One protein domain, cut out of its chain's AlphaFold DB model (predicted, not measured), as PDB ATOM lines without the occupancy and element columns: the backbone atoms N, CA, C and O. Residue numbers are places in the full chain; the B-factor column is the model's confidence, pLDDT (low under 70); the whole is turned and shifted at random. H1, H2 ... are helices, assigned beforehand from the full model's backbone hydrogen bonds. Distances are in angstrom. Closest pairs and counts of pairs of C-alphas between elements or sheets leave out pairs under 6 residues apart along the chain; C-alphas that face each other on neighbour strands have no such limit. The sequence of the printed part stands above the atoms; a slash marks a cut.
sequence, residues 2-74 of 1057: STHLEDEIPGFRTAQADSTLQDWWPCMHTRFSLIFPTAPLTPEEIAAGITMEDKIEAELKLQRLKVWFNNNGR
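What this domain is: This is residues 2 to 74 of the 1057 residues of an uncharacterized protein of Fibularhizoctonia sp. CBS 109695 (UniProt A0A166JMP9). A helical hairpin, H2 and H3, has the short H1 at one side of it, and beyond H3 the chain swings out through residues 36 to 42, a short link, to the small H4 at the far tip, then comes back to the hairpin through H5 and H6, one after the other. The body is loosely joined, with few contacts between helices, and the loop through H4 makes much of the length. The printed part has 73 residues, with six named helices, H1 to H6 in order, and no named strand: the class is all helix. The whole is loose, with a radius of gyration of the C-alphas of 14.2 A, and spans 44 by 23 by 19 A.

Where its parts are: H1 is residues 2 to 7, beginning at C-alpha 2 (-35.155, -5.096, 52.181). H2, residues 9 to 17, is 12.2 A long, and H3, residues 21 to 35, 20.8 A. H4 is residues 43 to 47, with C-alpha 47 at (-66.103, -3.296, 64.603). H5, residues 52 to 60, is 11.9 A long; H6, residues 64 to 72, is 11.7 A long and ends at C-alpha 72 (-31.977, 4.124, 48.756).

How they stand to each other: H1 and H2 meet only through their link. H1 is close to H6 but not clearly touching, the C-alphas of Leu 5 and Phe 69 being closest at 7.9 A. H2 and H3 form a hairpin at a shallow tilt of 17 degrees, opposite ways; H3 touches H2 with residues 21 to 24 alone, closest at the C-alphas of Ala 15 and Leu 21, 4.9 A. H2 and H6 only just touch, only at their ends, with 3 pairs of C-alphas within 8 A. H4 is apart from H3 and H5. In H1, H2, H4, H5 and H6 every O i to N i+4 pair is within hydrogen-bond range; in H3, 9 of 11.

The domain as a whole: The C-alphas of Ala 17 and Ala 47, the two farthest apart, are 44.5 A apart. The printed part has no cut, and no link is long. Residues 60 to 63 have pLDDT under 70.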
ATOM      1  N   SER A   2     -36.228  -5.933  52.792       83.88
ATOM      2  CA  SER A   2     -35.155  -5.096  52.181       83.88
ATOM      3  C   SER A   2     -34.568  -5.642  50.876       83.88
ATOM      4  O   SER A   2     -34.522  -4.907  49.903       83.88
ATOM      5  N   THR A   3     -34.208  -6.929  50.819       87.81
ATOM      6  CA  THR A   3     -33.658  -7.563  49.606       87.81
ATOM      7  C   THR A   3     -34.558  -7.382  48.382       87.81
ATOM      8  O   THR A   3     -34.113  -6.853  47.374       87.81
ATOM      9  N   HIS A   4     -35.847  -7.706  48.507       91.12
ATOM     10  CA  HIS A   4     -36.812  -7.547  47.418       91.12
ATOM     11  C   HIS A   4     -37.035  -6.073  47.022       91.12
ATOM     12  O   HIS A   4     -37.266  -5.770  45.856       91.12
ATOM     13  N   LEU A   5     -36.924  -5.136  47.971       94.25
ATOM     14  CA  LEU A   5     -36.968  -3.704  47.656       94.25
ATOM     15  C   LEU A   5     -35.687  -3.225  46.950       94.25
ATOM     16  O   LEU A   5     -35.746  -2.304  46.140       94.25
ATOM     17  N   GLU A   6     -34.536  -3.842  47.230       93.50
ATOM     18  CA  GLU A   6     -33.266  -3.560  46.553       93.50
ATOM     19  C   GLU A   6     -33.275  -4.045  45.094       93.50
ATOM     20  O   GLU A   6     -32.759  -3.331  44.230       93.50
ATOM     21  N   ASP A   7     -33.940  -5.169  44.804       95.50
ATOM     22  CA  ASP A   7     -34.140  -5.694  43.444       95.50
ATOM     23  C   ASP A   7     -34.979  -4.755  42.548       95.50
ATOM     24  O   ASP A   7     -34.774  -4.711  41.337       95.50
ATOM     25  N   GLU A   8     -35.883  -3.957  43.134       96.50
ATOM     26  CA  GLU A   8     -36.759  -3.002  42.426       96.50
ATOM     27  C   GLU A   8     -36.168  -1.573  42.329       96.50
ATOM     28  O   GLU A   8     -36.711  -0.712  41.630       96.50
ATOM     29  N   ILE A   9     -35.012  -1.297  42.956       95.62
ATOM     30  CA  ILE A   9     -34.297  -0.007  42.815       95.62
ATOM     31  C   ILE A   9     -33.990   0.362  41.345       95.62
ATOM     32  O   ILE A   9     -34.090   1.549  41.017       95.62
ATOM     33  N   PRO A  10     -33.604  -0.565  40.442       95.75
ATOM     34  CA  PRO A  10     -33.443  -0.256  39.021       95.75
ATOM     35  C   PRO A  10     -34.744   0.241  38.381       95.75
ATOM     36  O   PRO A  10     -34.715   1.259  37.696       95.75
ATOM     37  N   GLY A  11     -35.882  -0.403  38.670       95.81
ATOM     38  CA  GLY A  11     -37.199   0.007  38.170       95.81
ATOM     39  C   GLY A  11     -37.592   1.404  38.653       95.81
ATOM     40  O   GLY A  11     -37.934   2.261  37.839       95.81
ATOM     41  N   PHE A  12     -37.424   1.672  39.953       96.75
ATOM     42  CA  PHE A  12     -37.617   3.006  40.535       96.75
ATOM     43  C   PHE A  12     -36.751   4.077  39.851       96.75
ATOM     44  O   PHE A  12     -37.212   5.191  39.609       96.75
ATOM     45  N   ARG A  13     -35.491   3.756  39.524       92.62
ATOM     46  CA  ARG A  13     -34.564   4.685  38.856       92.62
ATOM     47  C   ARG A  13     -34.936   4.965  37.407       92.62
ATOM     48  O   ARG A  13     -34.809   6.112  36.995       92.62
ATOM     49  N   THR A  14     -35.385   3.958  36.660       95.00
ATOM     50  CA  THR A  14     -35.908   4.143  35.301       95.00
ATOM     51  C   THR A  14     -37.148   5.035  35.340       95.00
ATOM     52  O   THR A  14     -37.133   6.105  34.746       95.00
ATOM     53  N   ALA A  15     -38.139   4.713  36.177       96.12
ATOM     54  CA  ALA A  15     -39.336   5.543  36.336       96.12
ATOM     55  C   ALA A  15     -39.033   6.976  36.831       96.12
ATOM     56  O   ALA A  15     -39.721   7.927  36.462       96.12
ATOM     57  N   GLN A  16     -37.983   7.167  37.639       94.75
ATOM     58  CA  GLN A  16     -37.503   8.493  38.047       94.75
ATOM     59  C   GLN A  16     -36.783   9.255  36.922       94.75
ATOM     60  O   GLN A  16     -36.856  10.482  36.897       94.75
ATOM     61  N   ALA A  17     -36.083   8.569  36.015       87.44
ATOM     62  CA  ALA A  17     -35.430   9.190  34.861       87.44
ATOM     63  C   ALA A  17     -36.443   9.568  33.768       87.44
ATOM     64  O   ALA A  17     -36.353  10.658  33.205       87.44
ATOM     65  N   ASP A  18     -37.431   8.703  33.540       92.81
ATOM     66  CA  ASP A  18     -38.472   8.849  32.517       92.81
ATOM     67  C   ASP A  18     -39.671   9.688  33.016       92.81
ATOM     68  O   ASP A  18     -40.617   9.942  32.279       92.81
ATOM     69  N   SER A  19     -39.639  10.127  34.281       90.62
ATOM     70  CA  SER A  19     -40.714  10.840  35.002       90.62
ATOM     71  C   SER A  19     -42.035  10.067  35.199       90.62
ATOM     72  O   SER A  19     -42.966  10.598  35.804       90.62
ATOM     73  N   THR A  20     -42.097   8.790  34.818       96.19
ATOM     74  CA  THR A  20     -43.247   7.866  34.948       96.19
ATOM     75  C   THR A  20     -43.444   7.293  36.363       96.19
ATOM     76  O   THR A  20     -44.058   6.243  36.563       96.19
ATOM     77  N   LEU A  21     -42.944   7.979  37.402       94.94
ATOM     78  CA  LEU A  21     -43.062   7.522  38.793       94.94
ATOM     79  C   LEU A  21     -44.513   7.300  39.239       94.94
ATOM     80  O   LEU A  21     -44.745   6.419  40.064       94.94
ATOM     81  N   GLN A  22     -45.475   8.072  38.725       92.00
ATOM     82  CA  GLN A  22     -46.885   7.935  39.108       92.00
ATOM     83  C   GLN A  22     -47.490   6.600  38.650       92.00
ATOM     84  O   GLN A  22     -48.274   6.026  39.396       92.00
ATOM     85  N   ASP A  23     -47.069   6.071  37.499       92.56
ATOM     86  CA  ASP A  23     -47.510   4.768  36.976       92.56
ATOM     87  C   ASP A  23     -46.751   3.606  37.640       92.56
ATOM     88  O   ASP A  23     -47.275   2.502  37.830       92.56
ATOM     89  N   TRP A  24     -45.504   3.866  38.049       95.75
ATOM     90  CA  TRP A  24     -44.666   2.897  38.749       95.75
ATOM     91  C   TRP A  24     -45.140   2.616  40.183       95.75
ATOM     92  O   TRP A  24     -45.084   1.461  40.610       95.75
ATOM     93  N   TRP A  25     -45.643   3.618  40.924       94.50
ATOM     94  CA  TRP A  25     -46.113   3.410  42.306       94.50
ATOM     95  C   TRP A  25     -47.220   2.344  42.408       94.50
ATOM     96  O   TRP A  25     -47.003   1.397  43.162       94.50
ATOM     97  N   PRO A  26     -48.350   2.398  41.665       91.00
ATOM     98  CA  PRO A  26     -49.361   1.339  41.676       91.00
ATOM     99  C   PRO A  26     -48.778  -0.046  41.377       91.00
ATOM    100  O   PRO A  26     -49.037  -0.988  42.119       91.00
ATOM    101  N   CYS A  27     -47.913  -0.161  40.362       91.94
ATOM    102  CA  CYS A  27     -47.276  -1.429  40.003       91.94
ATOM    103  C   CYS A  27     -46.404  -1.992  41.139       91.94
ATOM    104  O   CYS A  27     -46.497  -3.178  41.463       91.94
ATOM    105  N   MET A  28     -45.575  -1.150  41.767       93.94
ATOM    106  CA  MET A  28     -44.746  -1.537  42.913       93.94
ATOM    107  C   MET A  28     -45.609  -1.895  44.127       93.94
ATOM    108  O   MET A  28     -45.347  -2.897  44.786       93.94
ATOM    109  N   HIS A  29     -46.659  -1.123  44.413       89.31
ATOM    110  CA  HIS A  29     -47.590  -1.397  45.506       89.31
ATOM    111  C   HIS A  29     -48.295  -2.753  45.326       89.31
ATOM    112  O   HIS A  29     -48.325  -3.537  46.273       89.31
ATOM    113  N   THR A  30     -48.758  -3.085  44.114       88.81
ATOM    114  CA  THR A  30     -49.344  -4.402  43.795       88.81
ATOM    115  C   THR A  30     -48.335  -5.545  43.946       88.81
ATOM    116  O   THR A  30     -48.673  -6.586  44.503       88.81
ATOM    117  N   ARG A  31     -47.079  -5.380  43.501       91.12
ATOM    118  CA  ARG A  31     -46.029  -6.399  43.725       91.12
ATOM    119  C   ARG A  31     -45.704  -6.572  45.206       91.12
ATOM    120  O   ARG A  31     -45.523  -7.696  45.668       91.12
ATOM    121  N   PHE A  32     -45.648  -5.469  45.951       91.38
ATOM    122  CA  PHE A  32     -45.324  -5.478  47.371       91.38
ATOM    123  C   PHE A  32     -46.391  -6.213  48.188       91.38
ATOM    124  O   PHE A  32     -46.028  -7.088  48.971       91.38
ATOM    125  N   SER A  33     -47.681  -5.936  47.970       87.94
ATOM    126  CA  SER A  33     -48.775  -6.608  48.687       87.94
ATOM    127  C   SER A  33     -48.943  -8.084  48.303       87.94
ATOM    128  O   SER A  33     -49.348  -8.885  49.140       87.94
ATOM    129  N   LEU A  34     -48.560  -8.493  47.086       89.62
ATOM    130  CA  LEU A  34     -48.512  -9.914  46.703       89.62
ATOM    131  C   LEU A  34     -47.428 -10.718  47.449       89.62
ATOM    132  O   LEU A  34     -47.550 -11.935  47.572       89.62
ATOM    133  N   ILE A  35     -46.363 -10.062  47.924       91.44
ATOM    134  CA  ILE A  35     -45.198 -10.708  48.563       91.44
ATOM    135  C   ILE A  35     -45.194 -10.497  50.087       91.44
ATOM    136  O   ILE A  35     -44.721 -11.354  50.837       91.44
ATOM    137  N   PHE A  36     -45.756  -9.383  50.549       89.12
ATOM    138  CA  PHE A  36     -46.015  -9.061  51.950       89.12
ATOM    139  C   PHE A  36     -47.520  -8.782  52.107       89.12
ATOM    140  O   PHE A  36     -47.914  -7.620  52.197       89.12
ATOM    141  N   PRO A  37     -48.373  -9.827  52.082       88.50
ATOM    142  CA  PRO A  37     -49.815  -9.654  52.199       88.50
ATOM    143  C   PRO A  37     -50.184  -9.055  53.555       88.50
ATOM    144  O   PRO A  37     -49.807  -9.585  54.603       88.50
ATOM    145  N   THR A  38     -50.947  -7.962  53.512       85.88
ATOM    146  CA  THR A  38     -51.542  -7.300  54.675       85.88
ATOM    147  C   THR A  38     -52.275  -8.326  55.535       85.88
ATOM    148  O   THR A  38     -53.082  -9.111  55.030       85.88
ATOM    149  N   ALA A  39     -52.010  -8.330  56.844       89.12
ATOM    150  CA  ALA A  39     -52.713  -9.220  57.761       89.12
ATOM    151  C   ALA A  39     -54.230  -8.941  57.704       89.12
ATOM    152  O   ALA A  39     -54.615  -7.764  57.702       89.12
ATOM    153  N   PRO A  40     -55.092  -9.980  57.681       91.94
ATOM    154  CA  PRO A  40     -56.538  -9.793  57.597       91.94
ATOM    155  C   PRO A  40     -57.046  -8.889  58.724       91.94
ATOM    156  O   PRO A  40     -56.403  -8.760  59.771       91.94
ATOM    157  N   LEU A  41     -58.189  -8.243  58.495       94.75
ATOM    158  CA  LEU A  41     -58.829  -7.399  59.501       94.75
ATOM    159  C   LEU A  41     -59.056  -8.178  60.804       94.75
ATOM    160  O   LEU A  41     -59.579  -9.298  60.791       94.75
ATOM    161  N   THR A  42     -58.680  -7.583  61.931       95.50
ATOM    162  CA  THR A  42     -59.070  -8.079  63.250       95.50
ATOM    163  C   THR A  42     -60.560  -7.800  63.475       95.50
ATOM    164  O   THR A  42     -61.109  -6.860  62.895       95.50
ATOM    165  N   PRO A  43     -61.248  -8.557  64.350       95.88
ATOM    166  CA  PRO A  43     -62.640  -8.262  64.695       95.88
ATOM    167  C   PRO A  43     -62.844  -6.840  65.247       95.88
ATOM    168  O   PRO A  43     -63.923  -6.278  65.091       95.88
ATOM    169  N   GLU A  44     -61.809  -6.256  65.855       94.56
ATOM    170  CA  GLU A  44     -61.802  -4.888  66.384       94.56
ATOM    171  C   GLU A  44     -61.729  -3.839  65.262       94.56
ATOM    172  O   GLU A  44     -62.477  -2.867  65.300       94.56
ATOM    173  N   GLU A  45     -60.909  -4.057  64.226       94.94
ATOM    174  CA  GLU A  45     -60.868  -3.194  63.032       94.94
ATOM    175  C   GLU A  45     -62.208  -3.234  62.272       94.94
ATOM    176  O   GLU A  45     -62.727  -2.187  61.885       94.94
ATOM    177  N   ILE A  46     -62.820  -4.421  62.139       96.00
ATOM    178  CA  ILE A  46     -64.157  -4.585  61.533       96.00
ATOM    179  C   ILE A  46     -65.224  -3.863  62.370       96.00
ATOM    180  O   ILE A  46     -66.078  -3.172  61.817       96.00
ATOM    181  N   ALA A  47     -65.177  -3.985  63.701       95.38
ATOM    182  CA  ALA A  47     -66.103  -3.296  64.603       95.38
ATOM    183  C   ALA A  47     -65.921  -1.765  64.598       95.38
ATOM    184  O   ALA A  47     -66.888  -1.038  64.821       95.38
ATOM    185  N   ALA A  48     -64.714  -1.276  64.299       94.00
ATOM    186  CA  ALA A  48     -64.422   0.138  64.067       94.00
ATOM    187  C   ALA A  48     -64.840   0.636  62.666       94.00
ATOM    188  O   ALA A  48     -64.678   1.819  62.371       94.00
ATOM    189  N   GLY A  49     -65.372  -0.238  61.801       95.19
ATOM    190  CA  GLY A  49     -65.801   0.104  60.443       95.19
ATOM    191  C   GLY A  49     -64.663   0.258  59.429       95.19
ATOM    192  O   GLY A  49     -64.907   0.754  58.333       95.19
ATOM    193  N   ILE A  50     -63.440  -0.160  59.771       95.06
ATOM    194  CA  ILE A  50     -62.274  -0.093  58.881       95.06
ATOM    195  C   ILE A  50     -62.426  -1.176  57.807       95.06
ATOM    196  O   ILE A  50     -62.487  -2.368  58.124       95.06
ATOM    197  N   THR A  51     -62.486  -0.780  56.535       95.19
ATOM    198  CA  THR A  51     -62.542  -1.733  55.416       95.19
ATOM    199  C   THR A  51     -61.163  -2.335  55.127       95.19
ATOM    200  O   THR A  51     -60.131  -1.854  55.609       95.19
ATOM    201  N   MET A  52     -61.102  -3.413  54.335       86.88
ATOM    202  CA  MET A  52     -59.799  -3.985  53.965       86.88
ATOM    203  C   MET A  52     -59.073  -3.034  53.010       86.88
ATOM    204  O   MET A  52     -57.852  -2.922  53.041       86.88
ATOM    205  N   GLU A  53     -59.848  -2.304  52.218       82.69
ATOM    206  CA  GLU A  53     -59.453  -1.215  51.347       82.69
ATOM    207  C   GLU A  53     -58.839  -0.065  52.157       82.69
ATOM    208  O   GLU A  53     -57.746   0.363  51.807       82.69
ATOM    209  N   ASP A  54     -59.437   0.357  53.281       85.00
ATOM    210  CA  ASP A  54     -58.851   1.358  54.193       85.00
ATOM    211  C   ASP A  54     -57.551   0.856  54.832       85.00
ATOM    212  O   ASP A  54     -56.573   1.599  54.925       85.00
ATOM    213  N   LYS A  55     -57.513  -0.411  55.271       85.56
ATOM    214  CA  LYS A  55     -56.322  -1.008  55.894       85.56
ATOM    215  C   LYS A  55     -55.167  -1.124  54.898       85.56
ATOM    216  O   LYS A  55     -54.033  -0.774  55.227       85.56
ATOM    217  N   ILE A  56     -55.462  -1.554  53.671       79.25
ATOM    218  CA  ILE A  56     -54.518  -1.558  52.553       79.25
ATOM    219  C   ILE A  56     -54.112  -0.121  52.231       79.25
ATOM    220  O   ILE A  56     -52.922   0.159  52.188       79.25
ATOM    221  N   GLU A  57     -55.039   0.821  52.059       79.62
ATOM    222  CA  GLU A  57     -54.687   2.196  51.704       79.62
ATOM    223  C   GLU A  57     -53.859   2.870  52.806       79.62
ATOM    224  O   GLU A  57     -52.924   3.593  52.482       79.62
ATOM    225  N   ALA A  58     -54.097   2.580  54.089       79.81
ATOM    226  CA  ALA A  58     -53.257   3.015  55.204       79.81
ATOM    227  C   ALA A  58     -51.850   2.389  55.159       79.81
ATOM    228  O   ALA A  58     -50.860   3.095  55.363       79.81
ATOM    229  N   GLU A  59     -51.735   1.094  54.845       72.69
ATOM    230  CA  GLU A  59     -50.451   0.392  54.716       72.69
ATOM    231  C   GLU A  59     -49.673   0.804  53.446       72.69
ATOM    232  O   GLU A  59     -48.445   0.883  53.468       72.69
ATOM    233  N   LEU A  60     -50.364   1.188  52.367       69.12
ATOM    234  CA  LEU A  60     -49.784   1.802  51.164       69.12
ATOM    235  C   LEU A  60     -49.421   3.285  51.395       69.12
ATOM    236  O   LEU A  60     -48.373   3.745  50.931       69.12
ATOM    237  N   LYS A  61     -50.233   4.020  52.171       65.19
ATOM    238  CA  LYS A  61     -49.963   5.378  52.684       65.19
ATOM    239  C   LYS A  61     -48.898   5.398  53.782       65.19
ATOM    240  O   LYS A  61     -48.486   6.496  54.172       65.19
ATOM    241  N   LEU A  62     -48.369   4.251  54.232       61.12
ATOM    242  CA  LEU A  62     -47.119   4.221  54.993       61.12
ATOM    243  C   LEU A  62     -46.006   4.783  54.112       61.12
ATOM    244  O   LEU A  62     -45.318   4.073  53.373       61.12
ATOM    245  N   GLN A  63     -45.774   6.087  54.284       64.62
ATOM    246  CA  GLN A  63     -44.757   6.865  53.583       64.62
ATOM    247  C   GLN A  63     -43.389   6.179  53.626       64.62
ATOM    248  O   GLN A  63     -42.604   6.353  52.705       64.62
ATOM    249  N   ARG A  64     -43.146   5.327  54.634       79.00
ATOM    250  CA  ARG A  64     -42.057   4.345  54.738       79.00
ATOM    251  C   ARG A  64     -41.641   3.709  53.406       79.00
ATOM    252  O   ARG A  64     -40.446   3.718  53.143       79.00
ATOM    253  N   LEU A  65     -42.545   3.211  52.550       89.69
ATOM    254  CA  LEU A  65     -42.134   2.603  51.266       89.69
ATOM    255  C   LEU A  65     -41.560   3.662  50.306       89.69
ATOM    256  O   LEU A  65     -40.459   3.510  49.773       89.69
ATOM    257  N   LYS A  66     -42.272   4.783  50.149       90.50
ATOM    258  CA  LYS A  66     -41.884   5.908  49.284       90.50
ATOM    259  C   LYS A  66     -40.603   6.598  49.762       90.50
ATOM    260  O   LYS A  66     -39.725   6.908  48.963       90.50
ATOM    261  N   VAL A  67     -40.454   6.760  51.075       87.06
ATOM    262  CA  VAL A  67     -39.258   7.247  51.775       87.06
ATOM    263  C   VAL A  67     -38.100   6.258  51.631       87.06
ATOM    264  O   VAL A  67     -36.983   6.686  51.352       87.06
ATOM    265  N   TRP A  68     -38.335   4.945  51.736       93.31
ATOM    266  CA  TRP A  68     -37.288   3.936  51.554       93.31
ATOM    267  C   TRP A  68     -36.691   3.997  50.143       93.31
ATOM    268  O   TRP A  68     -35.467   4.065  50.015       93.31
ATOM    269  N   PHE A  69     -37.518   4.065  49.093       94.38
ATOM    270  CA  PHE A  69     -37.032   4.236  47.717       94.38
ATOM    271  C   PHE A  69     -36.410   5.624  47.488       94.38
ATOM    272  O   PHE A  69     -35.338   5.714  46.892       94.38
ATOM    273  N   ASN A  70     -36.980   6.698  48.042       90.88
ATOM    274  CA  ASN A  70     -36.383   8.039  47.978       90.88
ATOM    275  C   ASN A  70     -35.008   8.131  48.667       90.88
ATOM    276  O   ASN A  70     -34.179   8.940  48.244       90.88
ATOM    277  N   ASN A  71     -34.749   7.310  49.690       90.19
ATOM    278  CA  ASN A  71     -33.482   7.279  50.424       90.19
ATOM    279  C   ASN A  71     -32.453   6.332  49.778       90.19
ATOM    280  O   ASN A  71     -31.279   6.688  49.668       90.19
ATOM    281  N   ASN A  72     -32.873   5.149  49.315       90.38
ATOM    282  CA  ASN A  72     -31.977   4.124  48.756       90.38
ATOM    283  C   ASN A  72     -31.778   4.231  47.233       90.38
ATOM    284  O   ASN A  72     -30.731   3.839  46.711       90.38
ATOM    285  N   GLY A  73     -32.752   4.792  46.514       88.88
ATOM    286  CA  GLY A  73     -32.712   4.970  45.065       88.88
ATOM    287  C   GLY A  73     -31.714   6.036  44.610       88.88
ATOM    288  O   GLY A  73     -31.034   5.830  43.602       88.88
ATOM    289  N   ARG A  74     -31.540   7.126  45.374       83.38
ATOM    290  CA  ARG A  74     -30.635   8.245  45.037       83.38
ATOM    291  C   ARG A  74     -29.190   7.776  44.819       83.38
ATOM    292  O   ARG A  74     -28.488   7.420  45.765       83.38
TER     293      ARG A  74